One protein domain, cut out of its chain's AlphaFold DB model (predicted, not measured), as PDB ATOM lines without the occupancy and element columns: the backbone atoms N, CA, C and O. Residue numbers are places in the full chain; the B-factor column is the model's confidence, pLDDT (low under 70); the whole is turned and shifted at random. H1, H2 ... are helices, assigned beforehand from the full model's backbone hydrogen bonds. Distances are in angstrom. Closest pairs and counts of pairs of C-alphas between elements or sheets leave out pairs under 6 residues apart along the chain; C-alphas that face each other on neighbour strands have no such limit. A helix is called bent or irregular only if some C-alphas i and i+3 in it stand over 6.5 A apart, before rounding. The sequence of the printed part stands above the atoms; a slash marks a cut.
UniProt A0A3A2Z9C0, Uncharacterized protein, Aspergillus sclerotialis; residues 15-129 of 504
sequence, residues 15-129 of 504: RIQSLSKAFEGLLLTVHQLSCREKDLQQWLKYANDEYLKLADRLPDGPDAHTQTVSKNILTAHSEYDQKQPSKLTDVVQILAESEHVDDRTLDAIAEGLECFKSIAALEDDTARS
ATOM      1  N   ARG A  15      28.291 -14.306 -66.000       85.88
ATOM      2  CA  ARG A  15      27.392 -14.838 -64.967       85.88
ATOM      3  C   ARG A  15      28.135 -15.663 -63.917       85.88
ATOM      4  O   ARG A  15      27.834 -15.557 -62.734       85.88
ATOM      5  N   ILE A  16      29.128 -16.452 -64.335       88.31
ATOM      6  CA  ILE A  16      29.978 -17.230 -63.421       88.31
ATOM      7  C   ILE A  16      30.852 -16.283 -62.589       88.31
ATOM      8  O   ILE A  16      31.017 -16.524 -61.398       88.31
ATOM      9  N   GLN A  17      31.347 -15.184 -63.172       89.62
ATOM     10  CA  GLN A  17      32.126 -14.181 -62.435       89.62
ATOM     11  C   GLN A  17      31.285 -13.411 -61.403       89.62
ATOM     12  O   GLN A  17      31.730 -13.223 -60.271       89.62
ATOM     13  N   SER A  18      30.076 -12.967 -61.756       90.19
ATOM     14  CA  SER A  18      29.161 -12.300 -60.815       90.19
ATOM     15  C   SER A  18      28.772 -13.238 -59.668       90.19
ATOM     16  O   SER A  18      28.853 -12.872 -58.498       90.19
ATOM     17  N   LEU A  19      28.444 -14.493 -59.993       92.94
ATOM     18  CA  LEU A  19      28.120 -15.531 -59.018       92.94
ATOM     19  C   LEU A  19      29.319 -15.892 -58.119       92.94
ATOM     20  O   LEU A  19      29.134 -16.069 -56.916       92.94
ATOM     21  N   SER A  20      30.552 -15.944 -58.639       92.88
ATOM     22  CA  SER A  20      31.740 -16.208 -57.811       92.88
ATOM     23  C   SER A  20      32.038 -15.064 -56.839       92.88
ATOM     24  O   SER A  20      32.301 -15.331 -55.669       92.88
ATOM     25  N   LYS A  21      31.925 -13.800 -57.282       92.50
ATOM     26  CA  LYS A  21      32.071 -12.615 -56.413       92.50
ATOM     27  C   LYS A  21      31.013 -12.580 -55.309       92.50
ATOM     28  O   LYS A  21      31.320 -12.228 -54.175       92.50
ATOM     29  N   ALA A  22      29.780 -12.975 -55.623       93.19
ATOM     30  CA  ALA A  22      28.705 -13.073 -54.641       93.19
ATOM     31  C   ALA A  22      28.992 -14.137 -53.574       93.19
ATOM     32  O   ALA A  22      28.809 -13.877 -52.387       93.19
ATOM     33  N   PHE A  23      29.496 -15.313 -53.966       93.94
ATOM     34  CA  PHE A  23      29.927 -16.336 -53.009       93.94
ATOM     35  C   PHE A  23      31.133 -15.891 -52.170       93.94
ATOM     36  O   PHE A  23      31.158 -16.160 -50.972       93.94
ATOM     37  N   GLU A  24      32.096 -15.174 -52.752       94.38
ATOM     38  CA  GLU A  24      33.215 -14.575 -52.015       94.38
ATOM     39  C   GLU A  24      32.718 -13.546 -50.980       94.38
ATOM     40  O   GLU A  24      33.070 -13.640 -49.804       94.38
ATOM     41  N   GLY A  25      31.806 -12.647 -51.368       91.56
ATOM     42  CA  GLY A  25      31.146 -11.703 -50.461       91.56
ATOM     43  C   GLY A  25      30.344 -12.389 -49.345       91.56
ATOM     44  O   GLY A  25      30.455 -12.005 -48.179       91.56
ATOM     45  N   LEU A  26      29.590 -13.450 -49.653       92.19
ATOM     46  CA  LEU A  26      28.875 -14.246 -48.644       92.19
ATOM     47  C   LEU A  26      29.838 -14.928 -47.657       92.19
ATOM     48  O   LEU A  26      29.565 -14.967 -46.460       92.19
ATOM     49  N   LEU A  27      30.980 -15.438 -48.123       93.62
ATOM     50  CA  LEU A  27      31.979 -16.066 -47.252       93.62
ATOM     51  C   LEU A  27      32.672 -15.043 -46.339       93.62
ATOM     52  O   LEU A  27      32.841 -15.308 -45.146       93.62
ATOM     53  N   LEU A  28      33.025 -13.868 -46.869       91.31
ATOM     54  CA  LEU A  28      33.619 -12.773 -46.095       91.31
ATOM     55  C   LEU A  28      32.648 -12.238 -45.032       91.31
ATOM     56  O   LEU A  28      33.031 -12.109 -43.870       91.31
ATOM     57  N   THR A  29      31.383 -12.010 -45.391       90.94
ATOM     58  CA  THR A  29      30.359 -11.522 -44.450       90.94
ATOM     59  C   THR A  29      30.037 -12.537 -43.357       90.94
ATOM     60  O   THR A  29      30.022 -12.170 -42.183       90.94
ATOM     61  N   VAL A  30      29.876 -13.824 -43.687       92.44
ATOM     62  CA  VAL A  30      29.697 -14.888 -42.679       92.44
ATOM     63  C   VAL A  30      30.904 -14.976 -41.738       92.44
ATOM     64  O   VAL A  30      30.725 -15.144 -40.529       92.44
ATOM     65  N   HIS A  31      32.130 -14.812 -42.246       92.62
ATOM     66  CA  HIS A  31      33.327 -14.781 -41.404       92.62
ATOM     67  C   HIS A  31      33.342 -13.562 -40.464       92.62
ATOM     68  O   HIS A  31      33.498 -13.724 -39.253       92.62
ATOM     69  N   GLN A  32      33.122 -12.358 -40.999       90.88
ATOM     70  CA  GLN A  32      33.104 -11.097 -40.252       90.88
ATOM     71  C   GLN A  32      32.020 -11.085 -39.165       90.88
ATOM     72  O   GLN A  32      32.306 -10.756 -38.010       90.88
ATOM     73  N   LEU A  33      30.801 -11.516 -39.502       90.81
ATOM     74  CA  LEU A  33      29.693 -11.638 -38.555       90.81
ATOM     75  C   LEU A  33      29.987 -12.695 -37.482       90.81
ATOM     76  O   LEU A  33      29.769 -12.423 -36.306       90.81
ATOM     77  N   SER A  34      30.563 -13.852 -37.836       91.31
ATOM     78  CA  SER A  34      30.927 -14.880 -36.849       91.31
ATOM     79  C   SER A  34      32.080 -14.453 -35.930       91.31
ATOM     80  O   SER A  34      32.163 -14.921 -34.795       91.31
ATOM     81  N   CYS A  35      32.998 -13.593 -36.372       92.75
ATOM     82  CA  CYS A  35      34.005 -12.997 -35.488       92.75
ATOM     83  C   CYS A  35      33.354 -11.997 -34.522       92.75
ATOM     84  O   CYS A  35      33.482 -12.156 -33.308       92.75
ATOM     85  N   ARG A  36      32.537 -11.072 -35.042       90.56
ATOM     86  CA  ARG A  36      31.798 -10.085 -34.237       90.56
ATOM     87  C   ARG A  36      30.827 -10.727 -33.239       90.56
ATOM     88  O   ARG A  36      30.655 -10.216 -32.137       90.56
ATOM     89  N   GLU A  37      30.224 -11.862 -33.587       91.31
ATOM     90  CA  GLU A  37      29.398 -12.669 -32.683       91.31
ATOM     91  C   GLU A  37      30.207 -13.168 -31.475       91.31
ATOM     92  O   GLU A  37      29.767 -13.017 -30.336       91.31
ATOM     93  N   LYS A  38      31.409 -13.720 -31.701       92.38
ATOM     94  CA  LYS A  38      32.293 -14.206 -30.626       92.38
ATOM     95  C   LYS A  38      32.745 -13.065 -29.719       92.38
ATOM     96  O   LYS A  38      32.718 -13.231 -28.500       92.38
ATOM     97  N   ASP A  39      33.078 -11.912 -30.297       93.50
ATOM     98  CA  ASP A  39      33.409 -10.705 -29.537       93.50
ATOM     99  C   ASP A  39      32.225 -10.286 -28.654       93.50
ATOM    100  O   ASP A  39      32.375 -10.155 -27.440       93.50
ATOM    101  N   LEU A  40      31.019 -10.162 -29.220       91.81
ATOM    102  CA  LEU A  40      29.809  -9.807 -28.469       91.81
ATOM    103  C   LEU A  40      29.481 -10.826 -27.364       91.81
ATOM    104  O   LEU A  40      29.132 -10.424 -26.254       91.81
ATOM    105  N   GLN A  41      29.653 -12.129 -27.614       90.88
ATOM    106  CA  GLN A  41      29.514 -13.167 -26.587       90.88
ATOM    107  C   GLN A  41      30.567 -13.034 -25.470       90.88
ATOM    108  O   GLN A  41      30.261 -13.309 -24.310       90.88
ATOM    109  N   GLN A  42      31.805 -12.636 -25.786       93.94
ATOM    110  CA  GLN A  42      32.856 -12.405 -24.789       93.94
ATOM    111  C   GLN A  42      32.576 -11.146 -23.954       93.94
ATOM    112  O   GLN A  42      32.675 -11.196 -22.729       93.94
ATOM    113  N   TRP A  43      32.167 -10.047 -24.593       94.69
ATOM    114  CA  TRP A  43      31.758  -8.812 -23.917       94.69
ATOM    115  C   TRP A  43      30.537  -9.023 -23.012       94.69
ATOM    116  O   TRP A  43      30.519  -8.530 -21.886       94.69
ATOM    117  N   LEU A  44      29.544  -9.801 -23.457       93.19
ATOM    118  CA  LEU A  44      28.363 -10.129 -22.656       93.19
ATOM    119  C   LEU A  44      28.701 -11.032 -21.459       93.19
ATOM    120  O   LEU A  44      28.165 -10.809 -20.376       93.19
ATOM    121  N   LYS A  45      29.617 -12.001 -21.609       91.81
ATOM    122  CA  LYS A  45      30.138 -12.790 -20.475       91.81
ATOM    123  C   LYS A  45      30.853 -11.898 -19.464       91.81
ATOM    124  O   LYS A  45      30.499 -11.928 -18.294       91.81
ATOM    125  N   TYR A  46      31.758 -11.031 -19.920       94.81
ATOM    126  CA  TYR A  46      32.442 -10.068 -19.052       94.81
ATOM    127  C   TYR A  46      31.457  -9.148 -18.305       94.81
ATOM    128  O   TYR A  46      31.599  -8.932 -17.104       94.81
ATOM    129  N   ALA A  47      30.415  -8.653 -18.982       93.81
ATOM    130  CA  ALA A  47      29.365  -7.855 -18.349       93.81
ATOM    131  C   ALA A  47      28.535  -8.658 -17.325       93.81
ATOM    132  O   ALA A  47      28.130  -8.104 -16.305       93.81
ATOM    133  N   ASN A  48      28.312  -9.956 -17.562       92.88
ATOM    134  CA  ASN A  48      27.678 -10.871 -16.606       92.88
ATOM    135  C   ASN A  48      28.566 -11.084 -15.367       92.88
ATOM    136  O   ASN A  48      28.086 -10.967 -14.243       92.88
ATOM    137  N   ASP A  49      29.869 -11.304 -15.568       92.62
ATOM    138  CA  ASP A  49      30.848 -11.480 -14.493       92.62
ATOM    139  C   ASP A  49      30.977 -10.215 -13.627       92.62
ATOM    140  O   ASP A  49      31.023 -10.307 -12.402       92.62
ATOM    141  N   GLU A  50      31.017  -9.020 -14.229       93.81
ATOM    142  CA  GLU A  50      31.006  -7.750 -13.486       93.81
ATOM    143  C   GLU A  50      29.673  -7.506 -12.762       93.81
ATOM    144  O   GLU A  50      29.673  -7.051 -11.618       93.81
ATOM    145  N   TYR A  51      28.537  -7.866 -13.368       91.00
ATOM    146  CA  TYR A  51      27.227  -7.812 -12.712       91.00
ATOM    147  C   TYR A  51      27.169  -8.716 -11.470       91.00
ATOM    148  O   TYR A  51      26.731  -8.270 -10.409       91.00
ATOM    149  N   LEU A  52      27.687  -9.947 -11.556       90.38
ATOM    150  CA  LEU A  52      27.781 -10.864 -10.417       90.38
ATOM    151  C   LEU A  52      28.739 -10.336  -9.333       90.38
ATOM    152  O   LEU A  52      28.352 -10.271  -8.170       90.38
ATOM    153  N   LYS A  53      29.924  -9.821  -9.700       91.25
ATOM    154  CA  LYS A  53      30.872  -9.179  -8.756       91.25
ATOM    155  C   LYS A  53      30.314  -7.940  -8.050       91.25
ATOM    156  O   LYS A  53      30.881  -7.524  -7.035       91.25
ATOM    157  N   LEU A  54      29.279  -7.305  -8.603       90.12
ATOM    158  CA  LEU A  54      28.527  -6.233  -7.950       90.12
ATOM    159  C   LEU A  54      27.414  -6.799  -7.061       90.12
ATOM    160  O   LEU A  54      27.247  -6.310  -5.946       90.12
ATOM    161  N   ALA A  55      26.708  -7.841  -7.506       88.88
ATOM    162  CA  ALA A  55      25.671  -8.507  -6.721       88.88
ATOM    163  C   ALA A  55      26.213  -9.166  -5.440       88.88
ATOM    164  O   ALA A  55      25.632  -8.998  -4.369       88.88
ATOM    165  N   ASP A  56      27.382  -9.807  -5.514       87.75
ATOM    166  CA  ASP A  56      28.088 -10.412  -4.373       87.75
ATOM    167  C   ASP A  56      28.531  -9.386  -3.305       87.75
ATOM    168  O   ASP A  56      29.016  -9.761  -2.237       87.75
ATOM    169  N   ARG A  57      28.380  -8.078  -3.572       89.25
ATOM    170  CA  ARG A  57      28.655  -6.986  -2.619       89.25
ATOM    171  C   ARG A  57      27.402  -6.457  -1.917       89.25
ATOM    172  O   ARG A  57      27.540  -5.580  -1.061       89.25
ATOM    173  N   LEU A  58      26.201  -6.929  -2.262       85.38
ATOM    174  CA  LEU A  58      24.994  -6.590  -1.505       85.38
ATOM    175  C   LEU A  58      24.975  -7.340  -0.159       85.38
ATOM    176  O   LEU A  58      25.418  -8.486  -0.090       85.38
ATOM    177  N   PRO A  59      24.445  -6.724   0.916       76.69
ATOM    178  CA  PRO A  59      24.480  -7.304   2.262       76.69
ATOM    179  C   PRO A  59      23.663  -8.599   2.401       76.69
ATOM    180  O   PRO A  59      23.971  -9.409   3.270       76.69
ATOM    181  N   ASP A  60      22.663  -8.801   1.540       78.06
ATOM    182  CA  ASP A  60      21.807  -9.995   1.504       78.06
ATOM    183  C   ASP A  60      22.311 -11.077   0.518       78.06
ATOM    184  O   ASP A  60      21.705 -12.144   0.404       78.06
ATOM    185  N   GLY A  61      23.426 -10.825  -0.183       73.25
ATOM    186  CA  GLY A  61      23.975 -11.693  -1.231       73.25
ATOM    187  C   GLY A  61      23.230 -11.619  -2.578       73.25
ATOM    188  O   GLY A  61      22.327 -10.795  -2.750       73.25
ATOM    189  N   PRO A  62      23.604 -12.464  -3.561       76.25
ATOM    190  CA  PRO A  62      22.944 -12.517  -4.863       76.25
ATOM    191  C   PRO A  62      21.536 -13.111  -4.734       76.25
ATOM    192  O   PRO A  62      21.351 -14.290  -4.428       76.25
ATOM    193  N   ASP A  63      20.529 -12.281  -4.989       83.19
ATOM    194  CA  ASP A  63      19.128 -12.645  -4.813       83.19
ATOM    195  C   ASP A  63      18.569 -13.499  -5.977       83.19
ATOM    196  O   ASP A  63      19.179 -13.671  -7.039       83.19
ATOM    197  N   ALA A  64      17.360 -14.038  -5.799       86.19
ATOM    198  CA  ALA A  64      16.705 -14.856  -6.820       86.19
ATOM    199  C   ALA A  64      16.419 -14.081  -8.125       86.19
ATOM    200  O   ALA A  64      16.391 -14.689  -9.202       86.19
ATOM    201  N   HIS A  65      16.234 -12.755  -8.063       85.75
ATOM    202  CA  HIS A  65      16.115 -11.919  -9.254       85.75
ATOM    203  C   HIS A  65      17.457 -11.822  -9.983       85.75
ATOM    204  O   HIS A  65      17.507 -12.120 -11.172       85.75
ATOM    205  N   THR A  66      18.550 -11.526  -9.274       86.50
ATOM    206  CA  THR A  66      19.922 -11.508  -9.807       86.50
ATOM    207  C   THR A  66      20.276 -12.812 -10.518       86.50
ATOM    208  O   THR A  66      20.741 -12.783 -11.657       86.50
ATOM    209  N   GLN A  67      20.015 -13.964  -9.892       85.69
ATOM    210  CA  GLN A  67      20.297 -15.274 -10.492       85.69
ATOM    211  C   GLN A  67      19.391 -15.583 -11.702       85.69
ATOM    212  O   GLN A  67      19.784 -16.323 -12.605       85.69
ATOM    213  N   THR A  68      18.196 -14.989 -11.760       88.00
ATOM    214  CA  THR A  68      17.322 -15.042 -12.943       88.00
ATOM    215  C   THR A  68      17.844 -14.135 -14.061       88.00
ATOM    216  O   THR A  68      17.905 -14.557 -15.212       88.00
ATOM    217  N   VAL A  69      18.269 -12.909 -13.741       87.06
ATOM    218  CA  VAL A  69      18.796 -11.923 -14.698       87.06
ATOM    219  C   VAL A  69      20.108 -12.404 -15.319       87.06
ATOM    220  O   VAL A  69      20.216 -12.426 -16.543       87.06
ATOM    221  N   SER A  70      21.071 -12.867 -14.516       86.62
ATOM    222  CA  SER A  70      22.351 -13.384 -15.020       86.62
ATOM    223  C   SER A  70      22.165 -14.607 -15.923       86.62
ATOM    224  O   SER A  70      22.797 -14.691 -16.978       86.62
ATOM    225  N   LYS A  71      21.234 -15.506 -15.579       85.81
ATOM    226  CA  LYS A  71      20.842 -16.634 -16.433       85.81
ATOM    227  C   LYS A  71      20.199 -16.166 -17.742       85.81
ATOM    228  O   LYS A  71      20.612 -16.632 -18.800       85.81
ATOM    229  N   ASN A  72      19.241 -15.239 -17.680       86.19
ATOM    230  CA  ASN A  72      18.540 -14.724 -18.858       86.19
ATOM    231  C   ASN A  72      19.496 -14.026 -19.837       86.19
ATOM    232  O   ASN A  72      19.394 -14.253 -21.040       86.19
ATOM    233  N   ILE A  73      20.457 -13.246 -19.329       84.56
ATOM    234  CA  ILE A  73      21.521 -12.614 -20.126       84.56
ATOM    235  C   ILE A  73      22.295 -13.666 -20.937       84.56
ATOM    236  O   ILE A  73      22.517 -13.473 -22.129       84.56
ATOM    237  N   LEU A  74      22.655 -14.801 -20.327       80.56
ATOM    238  CA  LEU A  74      23.385 -15.879 -21.004       80.56
ATOM    239  C   LEU A  74      22.509 -16.715 -21.955       80.56
ATOM    240  O   LEU A  74      23.028 -17.253 -22.932       80.56
ATOM    241  N   THR A  75      21.199 -16.841 -21.703       76.94
ATOM    242  CA  THR A  75      20.294 -17.657 -22.540       76.94
ATOM    243  C   THR A  75      19.604 -16.898 -23.673       76.94
ATOM    244  O   THR A  75      19.161 -17.547 -24.618       76.94
ATOM    245  N   ALA A  76      19.546 -15.560 -23.641       67.06
ATOM    246  CA  ALA A  76      18.881 -14.739 -24.664       67.06
ATOM    247  C   ALA A  76      19.388 -14.998 -26.100       67.06
ATOM    248  O   ALA A  76      18.620 -14.922 -27.058       67.06
ATOM    249  N   HIS A  77      20.659 -15.387 -26.255       61.94
ATOM    250  CA  HIS A  77      21.232 -15.798 -27.542       61.94
ATOM    251  C   HIS A  77      20.485 -16.973 -28.205       61.94
ATOM    252  O   HIS A  77      20.449 -17.058 -29.428       61.94
ATOM    253  N   SER A  78      19.862 -17.862 -27.422       58.50
ATOM    254  CA  SER A  78      19.182 -19.061 -27.935       58.50
ATOM    255  C   SER A  78      17.809 -18.787 -28.561       58.50
ATOM    256  O   SER A  78      17.246 -19.688 -29.181       58.50
ATOM    257  N   GLU A  79      17.238 -17.593 -28.383       56.19
ATOM    258  CA  GLU A  79      15.891 -17.266 -28.882       56.19
ATOM    259  C   GLU A  79      15.915 -16.612 -30.274       56.19
ATOM    260  O   GLU A  79      14.917 -16.643 -30.994       56.19
ATOM    261  N   TYR A  80      17.063 -16.068 -30.695       56.03
ATOM    262  CA  TYR A  80      17.202 -15.354 -31.971       56.03
ATOM    263  C   TYR A  80      17.207 -16.281 -33.204       56.03
ATOM    264  O   TYR A  80      16.794 -15.872 -34.289       56.03
ATOM    265  N   ASP A  81      17.596 -17.548 -33.021       53.56
ATOM    266  CA  ASP A  81      17.748 -18.584 -34.063       53.56
ATOM    267  C   ASP A  81      16.429 -18.941 -34.796       53.56
ATOM    268  O   ASP A  81      16.416 -19.587 -35.841       53.56
ATOM    269  N   GLN A  82      15.280 -18.494 -34.273       54.53
ATOM    270  CA  GLN A  82      13.954 -18.821 -34.815       54.53
ATOM    271  C   GLN A  82      13.474 -17.883 -35.937       54.53
ATOM    272  O   GLN A  82      12.483 -18.191 -36.601       54.53
ATOM    273  N   LYS A  83      14.152 -16.753 -36.191       58.81
ATOM    274  CA  LYS A  83      13.788 -15.792 -37.253       58.81
ATOM    275  C   LYS A  83      14.605 -15.993 -38.535       58.81
ATOM    276  O   LYS A  83      15.244 -15.070 -39.030       58.81
ATOM    277  N   GLN A  84      14.550 -17.203 -39.091       58.91
ATOM    278  CA  GLN A  84      15.062 -17.481 -40.436       58.91
ATOM    279  C   GLN A  84      14.346 -16.578 -41.473       58.91
ATOM    280  O   GLN A  84      13.111 -16.578 -41.506       58.91
ATOM    281  N   PRO A  85      15.071 -15.806 -42.307       61.34
ATOM    282  CA  PRO A  85      14.467 -14.936 -43.316       61.34
ATOM    283  C   PRO A  85      13.736 -15.755 -44.386       61.34
ATOM    284  O   PRO A  85      14.232 -16.774 -44.863       61.34
ATOM    285  N   SER A  86      12.536 -15.311 -44.768       63.38
ATOM    286  CA  SER A  86      11.610 -16.119 -45.575       63.38
ATOM    287  C   SER A  86      11.988 -16.222 -47.056       63.38
ATOM    288  O   SER A  86      11.540 -17.139 -47.746       63.38
ATOM    289  N   LYS A  87      12.780 -15.269 -47.560       76.62
ATOM    290  CA  LYS A  87      13.220 -15.159 -48.958       76.62
ATOM    291  C   LYS A  87      14.658 -14.648 -49.008       76.62
ATOM    292  O   LYS A  87      15.070 -13.864 -48.160       76.62
ATOM    293  N   LEU A  88      15.398 -14.985 -50.069       71.25
ATOM    294  CA  LEU A  88      16.765 -14.476 -50.254       71.25
ATOM    295  C   LEU A  88      16.844 -12.952 -50.461       71.25
ATOM    296  O   LEU A  88      17.859 -12.359 -50.116       71.25
ATOM    297  N   THR A  89      15.793 -12.296 -50.965       73.94
ATOM    298  CA  THR A  89      15.761 -10.820 -51.029       73.94
ATOM    299  C   THR A  89      15.746 -10.200 -49.626       73.94
ATOM    300  O   THR A  89      16.430  -9.205 -49.401       73.94
ATOM    301  N   ASP A  90      15.039 -10.824 -48.672       79.69
ATOM    302  CA  ASP A  90      14.995 -10.387 -47.270       79.69
ATOM    303  C   ASP A  90      16.416 -10.395 -46.659       79.69
ATOM    304  O   ASP A  90      16.760  -9.515 -45.878       79.69
ATOM    305  N   VAL A  91      17.273 -11.349 -47.059       82.19
ATOM    306  CA  VAL A  91      18.670 -11.461 -46.588       82.19
ATOM    307  C   VAL A  91      19.507 -10.248 -46.997       82.19
ATOM    308  O   VAL A  91      20.228  -9.711 -46.165       82.19
ATOM    309  N   VAL A  92      19.404  -9.787 -48.250       86.88
ATOM    310  CA  VAL A  92      20.160  -8.606 -48.721       86.88
ATOM    311  C   VAL A  92      19.732  -7.357 -47.956       86.88
ATOM    312  O   VAL A  92      20.582  -6.582 -47.530       86.88
ATOM    313  N   GLN A  93      18.424  -7.195 -47.731       86.38
ATOM    314  CA  GLN A  93      17.896  -6.084 -46.945       86.38
ATOM    315  C   GLN A  93      18.398  -6.132 -45.493       86.38
ATOM    316  O   GLN A  93      18.888  -5.123 -45.003       86.38
ATOM    317  N   ILE A  94      18.366  -7.295 -44.833       86.12
ATOM    318  CA  ILE A  94      18.878  -7.461 -43.460       86.12
ATOM    319  C   ILE A  94      20.387  -7.173 -43.378       86.12
ATOM    320  O   ILE A  94      20.841  -6.556 -42.417       86.12
ATOM    321  N   LEU A  95      21.177  -7.587 -44.375       87.19
ATOM    322  CA  LEU A  95      22.613  -7.290 -44.415       87.19
ATOM    323  C   LEU A  95      22.878  -5.789 -44.632       87.19
ATOM    324  O   LEU A  95      23.753  -5.243 -43.962       87.19
ATOM    325  N   ALA A  96      22.099  -5.111 -45.478       87.38
ATOM    326  CA  ALA A  96      22.185  -3.661 -45.663       87.38
ATOM    327  C   ALA A  96      21.752  -2.881 -44.404       87.38
ATOM    328  O   ALA A  96      22.452  -1.969 -43.971       87.38
ATOM    329  N   GLU A  97      20.652  -3.285 -43.762       86.88
ATOM    330  CA  GLU A  97      20.172  -2.719 -42.491       86.88
ATOM    331  C   GLU A  97      21.139  -2.966 -41.318       86.88
ATOM    332  O   GLU A  97      21.059  -2.272 -40.306       86.88
ATOM    333  N   SER A  98      22.059  -3.933 -41.434       80.88
ATOM    334  CA  SER A  98      23.015  -4.253 -40.366       80.88
ATOM    335  C   SER A  98      24.182  -3.271 -40.235       80.88
ATOM    336  O   SER A  98      24.809  -3.250 -39.181       80.88
ATOM    337  N   GLU A  99      24.517  -2.500 -41.280       81.50
ATOM    338  CA  GLU A  99      25.720  -1.642 -41.336       81.50
ATOM    339  C   GLU A  99      27.025  -2.395 -40.953       81.50
ATOM    340  O   GLU A  99      27.942  -1.852 -40.334       81.50
ATOM    341  N   HIS A 100      27.097  -3.707 -41.219       80.06
ATOM    342  CA  HIS A 100      28.237  -4.578 -40.866       80.06
ATOM    343  C   HIS A 100      28.862  -5.270 -42.088       80.06
ATOM    344  O   HIS A 100      29.650  -6.205 -41.936       80.06
ATOM    345  N   VAL A 101      28.508  -4.809 -43.287       85.62
ATOM    346  CA  VAL A 101      28.927  -5.332 -44.590       85.62
ATOM    347  C   VAL A 101      29.263  -4.145 -45.490       85.62
ATOM    348  O   VAL A 101      28.489  -3.194 -45.536       85.62
ATOM    349  N   ASP A 102      30.384  -4.194 -46.212       88.00
ATOM    350  CA  ASP A 102      30.763  -3.122 -47.139       88.00
ATOM    351  C   ASP A 102      29.780  -3.054 -48.321       88.00
ATOM    352  O   ASP A 102      29.441  -4.096 -48.895       88.00
ATOM    353  N   ASP A 103      29.421  -1.845 -48.775       89.31
ATOM    354  CA  ASP A 103      28.555  -1.614 -49.949       89.31
ATOM    355  C   ASP A 103      28.963  -2.472 -51.156       89.31
ATOM    356  O   ASP A 103      28.141  -3.135 -51.776       89.31
ATOM    357  N   ARG A 104      30.272  -2.563 -51.431       90.44
ATOM    358  CA  ARG A 104      30.832  -3.363 -52.536       90.44
ATOM    359  C   ARG A 104      30.533  -4.857 -52.420       90.44
ATOM    360  O   ARG A 104      30.424  -5.539 -53.437       90.44
ATOM    361  N   THR A 105      30.447  -5.376 -51.197       90.44
ATOM    362  CA  THR A 105      30.047  -6.765 -50.947       90.44
ATOM    363  C   THR A 105      28.530  -6.932 -50.973       90.44
ATOM    364  O   THR A 105      28.076  -7.948 -51.490       90.44
ATOM    365  N   LEU A 106      27.741  -5.942 -50.536       91.56
ATOM    366  CA  LEU A 106      26.281  -5.943 -50.728       91.56
ATOM    367  C   LEU A 106      25.915  -5.945 -52.221       91.56
ATOM    368  O   LEU A 106      25.134  -6.794 -52.647       91.56
ATOM    369  N   ASP A 107      26.533  -5.068 -53.016       91.56
ATOM    370  CA  ASP A 107      26.362  -4.976 -54.470       91.56
ATOM    371  C   ASP A 107      26.693  -6.308 -55.156       91.56
ATOM    372  O   ASP A 107      25.891  -6.821 -55.936       91.56
ATOM    373  N   ALA A 108      27.840  -6.916 -54.828       92.06
ATOM    374  CA  ALA A 108      28.241  -8.206 -55.388       92.06
ATOM    375  C   ALA A 108      27.256  -9.336 -55.027       92.06
ATOM    376  O   ALA A 108      26.938 -10.173 -55.872       92.06
ATOM    377  N   ILE A 109      26.745  -9.355 -53.790       91.56
ATOM    378  CA  ILE A 109      25.736 -10.325 -53.341       91.56
ATOM    379  C   ILE A 109      24.405 -10.102 -54.078       91.56
ATOM    380  O   ILE A 109      23.792 -11.068 -54.535       91.56
ATOM    381  N   ALA A 110      23.973  -8.850 -54.252       91.38
ATOM    382  CA  ALA A 110      22.759  -8.502 -54.986       91.38
ATOM    383  C   ALA A 110      22.859  -8.864 -56.482       91.38
ATOM    384  O   ALA A 110      21.958  -9.514 -57.017       91.38
ATOM    385  N   GLU A 111      23.976  -8.530 -57.140       90.88
ATOM    386  CA  GLU A 111      24.257  -8.885 -58.539       90.88
ATOM    387  C   GLU A 111      24.233 -10.408 -58.739       90.88
ATOM    388  O   GLU A 111      23.576 -10.917 -59.652       90.88
ATOM    389  N   GLY A 112      24.884 -11.163 -57.846       91.06
ATOM    390  CA  GLY A 112      24.863 -12.624 -57.875       91.06
ATOM    391  C   GLY A 112      23.486 -13.233 -57.625       91.06
ATOM    392  O   GLY A 112      23.186 -14.287 -58.186       91.06
ATOM    393  N   LEU A 113      22.624 -12.581 -56.843       90.50
ATOM    394  CA  LEU A 113      21.254 -13.041 -56.609       90.50
ATOM    395  C   LEU A 113      20.334 -12.788 -57.808       90.50
ATOM    396  O   LEU A 113      19.542 -13.671 -58.136       90.50
ATOM    397  N   GLU A 114      20.457 -11.660 -58.510       89.44
ATOM    398  CA  GLU A 114      19.748 -11.461 -59.787       89.44
ATOM    399  C   GLU A 114      20.289 -12.385 -60.889       89.44
ATOM    400  O   GLU A 114      19.518 -12.938 -61.680       89.44
ATOM    401  N   CYS A 115      21.597 -12.657 -60.889       89.44
ATOM    402  CA  CYS A 115      22.209 -13.671 -61.744       89.44
ATOM    403  C   CYS A 115      21.642 -15.077 -61.460       89.44
ATOM    404  O   CYS A 115      21.197 -15.766 -62.380       89.44
ATOM    405  N   PHE A 116      21.575 -15.480 -60.187       88.25
ATOM    406  CA  PHE A 116      21.016 -16.762 -59.754       88.25
ATOM    407  C   PHE A 116      19.528 -16.899 -60.105       88.25
ATOM    408  O   PHE A 116      19.136 -17.909 -60.689       88.25
ATOM    409  N   LYS A 117      18.705 -15.872 -59.838       87.38
ATOM    410  CA  LYS A 117      17.286 -15.829 -60.243       87.38
ATOM    411  C   LYS A 117      17.127 -16.014 -61.754       87.38
ATOM    412  O   LYS A 117      16.269 -16.780 -62.187       87.38
ATOM    413  N   SER A 118      17.981 -15.360 -62.543       86.69
ATOM    414  CA  SER A 118      17.976 -15.462 -64.009       86.69
ATOM    415  C   SER A 118      18.342 -16.865 -64.510       86.69
ATOM    416  O   SER A 118      17.817 -17.304 -65.530       86.69
ATOM    417  N   ILE A 119      19.219 -17.586 -63.802       84.69
ATOM    418  CA  ILE A 119      19.569 -18.980 -64.118       84.69
ATOM    419  C   ILE A 119      18.427 -19.928 -63.716       84.69
ATOM    420  O   ILE A 119      18.013 -20.748 -64.531       84.69
ATOM    421  N   ALA A 120      17.867 -19.775 -62.513       82.75
ATOM    422  CA  ALA A 120      16.769 -20.613 -62.023       82.75
ATOM    423  C   ALA A 120      15.496 -20.491 -62.888       82.75
ATOM    424  O   ALA A 120      14.871 -21.496 -63.217       82.75
ATOM    425  N   ALA A 121      15.149 -19.278 -63.335       79.12
ATOM    426  CA  ALA A 121      14.009 -19.059 -64.230       79.12
ATOM    427  C   ALA A 121      14.160 -19.778 -65.588       79.12
ATOM    428  O   ALA A 121      13.172 -20.245 -66.155       79.12
ATOM    429  N   LEU A 122      15.393 -19.915 -66.095       70.44
ATOM    430  CA  LEU A 122      15.672 -20.663 -67.325       70.44
ATOM    431  C   LEU A 122      15.509 -22.179 -67.141       70.44
ATOM    432  O   LEU A 122      15.128 -22.854 -68.097       70.44
ATOM    433  N   GLU A 123      15.753 -22.724 -65.943       61.34
ATOM    434  CA  GLU A 123      15.451 -24.131 -65.648       61.34
ATOM    435  C   GLU A 123      13.936 -24.388 -65.591       61.34
ATOM    436  O   GLU A 123      13.482 -25.377 -66.168       61.34
ATOM    437  N   ASP A 124      13.139 -23.488 -65.005       58.31
ATOM    438  CA  ASP A 124      11.671 -23.625 -64.949       58.31
ATOM    439  C   ASP A 124      11.012 -23.574 -66.343       58.31
ATOM    440  O   ASP A 124      10.166 -24.416 -66.664       58.31
ATOM    441  N   ASP A 125      11.415 -22.651 -67.223       54.28
ATOM    442  CA  ASP A 125      10.908 -22.629 -68.606       54.28
ATOM    443  C   ASP A 125      11.401 -23.841 -69.423       54.28
ATOM    444  O   ASP A 125      10.657 -24.387 -70.248       54.28
ATOM    445  N   THR A 126      12.606 -24.343 -69.137       52.41
ATOM    446  CA  THR A 126      13.123 -25.600 -69.709       52.41
ATOM    447  C   THR A 126      12.358 -26.826 -69.192       52.41
ATOM    448  O   THR A 126      12.144 -27.778 -69.940       52.41
ATOM    449  N   ALA A 127      11.874 -26.815 -67.948       49.09
ATOM    450  CA  ALA A 127      11.021 -27.871 -67.404       49.09
ATOM    451  C   ALA A 127       9.610 -27.858 -68.024       49.09
ATOM    452  O   ALA A 127       8.970 -28.907 -68.143       49.09
ATOM    453  N   ARG A 128       9.127 -26.686 -68.459       48.75
ATOM    454  CA  ARG A 128       7.829 -26.518 -69.140       48.75
ATOM    455  C   ARG A 128       7.888 -26.839 -70.635       48.75
ATOM    456  O   ARG A 128       6.918 -27.368 -71.180       48.75
ATOM    457  N   SER A 129       9.006 -26.551 -71.299       50.47
ATOM    458  CA  SER A 129       9.248 -26.901 -72.702       50.47
ATOM    459  C   SER A 129      10.000 -28.233 -72.787       50.47
ATOM    460  O   SER A 129      11.222 -28.261 -72.716       50.47
TER     461      SER A 129
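What this domain is: This is residues 15 to 129 of the 504 residues of an uncharacterized protein of Aspergillus sclerotialis (UniProt A0A3A2Z9C0). One long straight helix, H1, makes most of the length, with a helical hairpin partner at one end and a second helical hairpin crossing its other end. H2 folds back beside the last turns of H1, while H4 crosses the first turns of H1 steeply and H3 packs on H4; residues 120 to 129 stick out beyond this crossing. The printed part has 115 residues with four named helices, in the order H1, H2, H3, H4, and no named strand; the class is all helix. It is extended, with a radius of gyration of the C-alphas of 21.8 A, and its outline is a rod spanning 77 by 29 by 17 A.

How they stand to each other: H1, residues 15 to 55, is the longest helix. It touches H2, residues 64 to 78, with its residues 44 to 55 alone; the closest C-alphas are those of Asn 48 and Ser 70, 6.1 A apart. The two form a helical hairpin, at a shallow tilt of 8 degrees and running opposite ways. H2 is apart from H3, residues 88 to 97. H3 is also apart from H1. H4, residues 103 to 128, touches H3 with its residues 103 to 113 alone; the closest C-alphas are those of Val 92 and Ala 110, 6.8 A apart. H3 and H4 form a helical hairpin, opposite ways at a shallow tilt of 8 degrees. Residues 105 to 116 of H4 touch residues 15 to 26 of H1, and the closest C-alphas are those of Ala 22 and Ile 109, 4.2 A apart. These two helices run opposite ways at a steep tilt of 55 degrees. H2 and H4 are apart. In H1 every O i to N i+4 pair is within hydrogen-bond range; in H2 it is 9 of 11, in H3 5 of 6 and in H4 21 of 22.

Where its parts are: H1 begins at C-alpha 15, (27.392, -14.838, -64.967), and runs 58.6 A to C-alpha 55 at (25.671, -8.507, -6.721). H2 covers 21.7 A from Ala 64 to Ser 78 and is irregular, but only just: C-alphas 74 and 77 are 6.9 A apart. H3 measures 14.5 A from Leu 88 to Glu 97. H4 runs 37.7 A from Asp 103 to C-alpha 128 at (7.829, -26.518, -69.140).

The domain as a whole: The C-alphas farthest apart are those of Pro 59 and Ser 129, at 79.0 A. The printed part has no cut. The links H1 to H2 and H2 to H3 are short, and the link H3 to H4 is tight. Residues 78 to 84 stand free, and so do residues 120 to 129, of which 120 to 128 belong to H4. The mean pLDDT of the printed part is 83.0, and residues 76 to 86 and 123 to 129 are under 70.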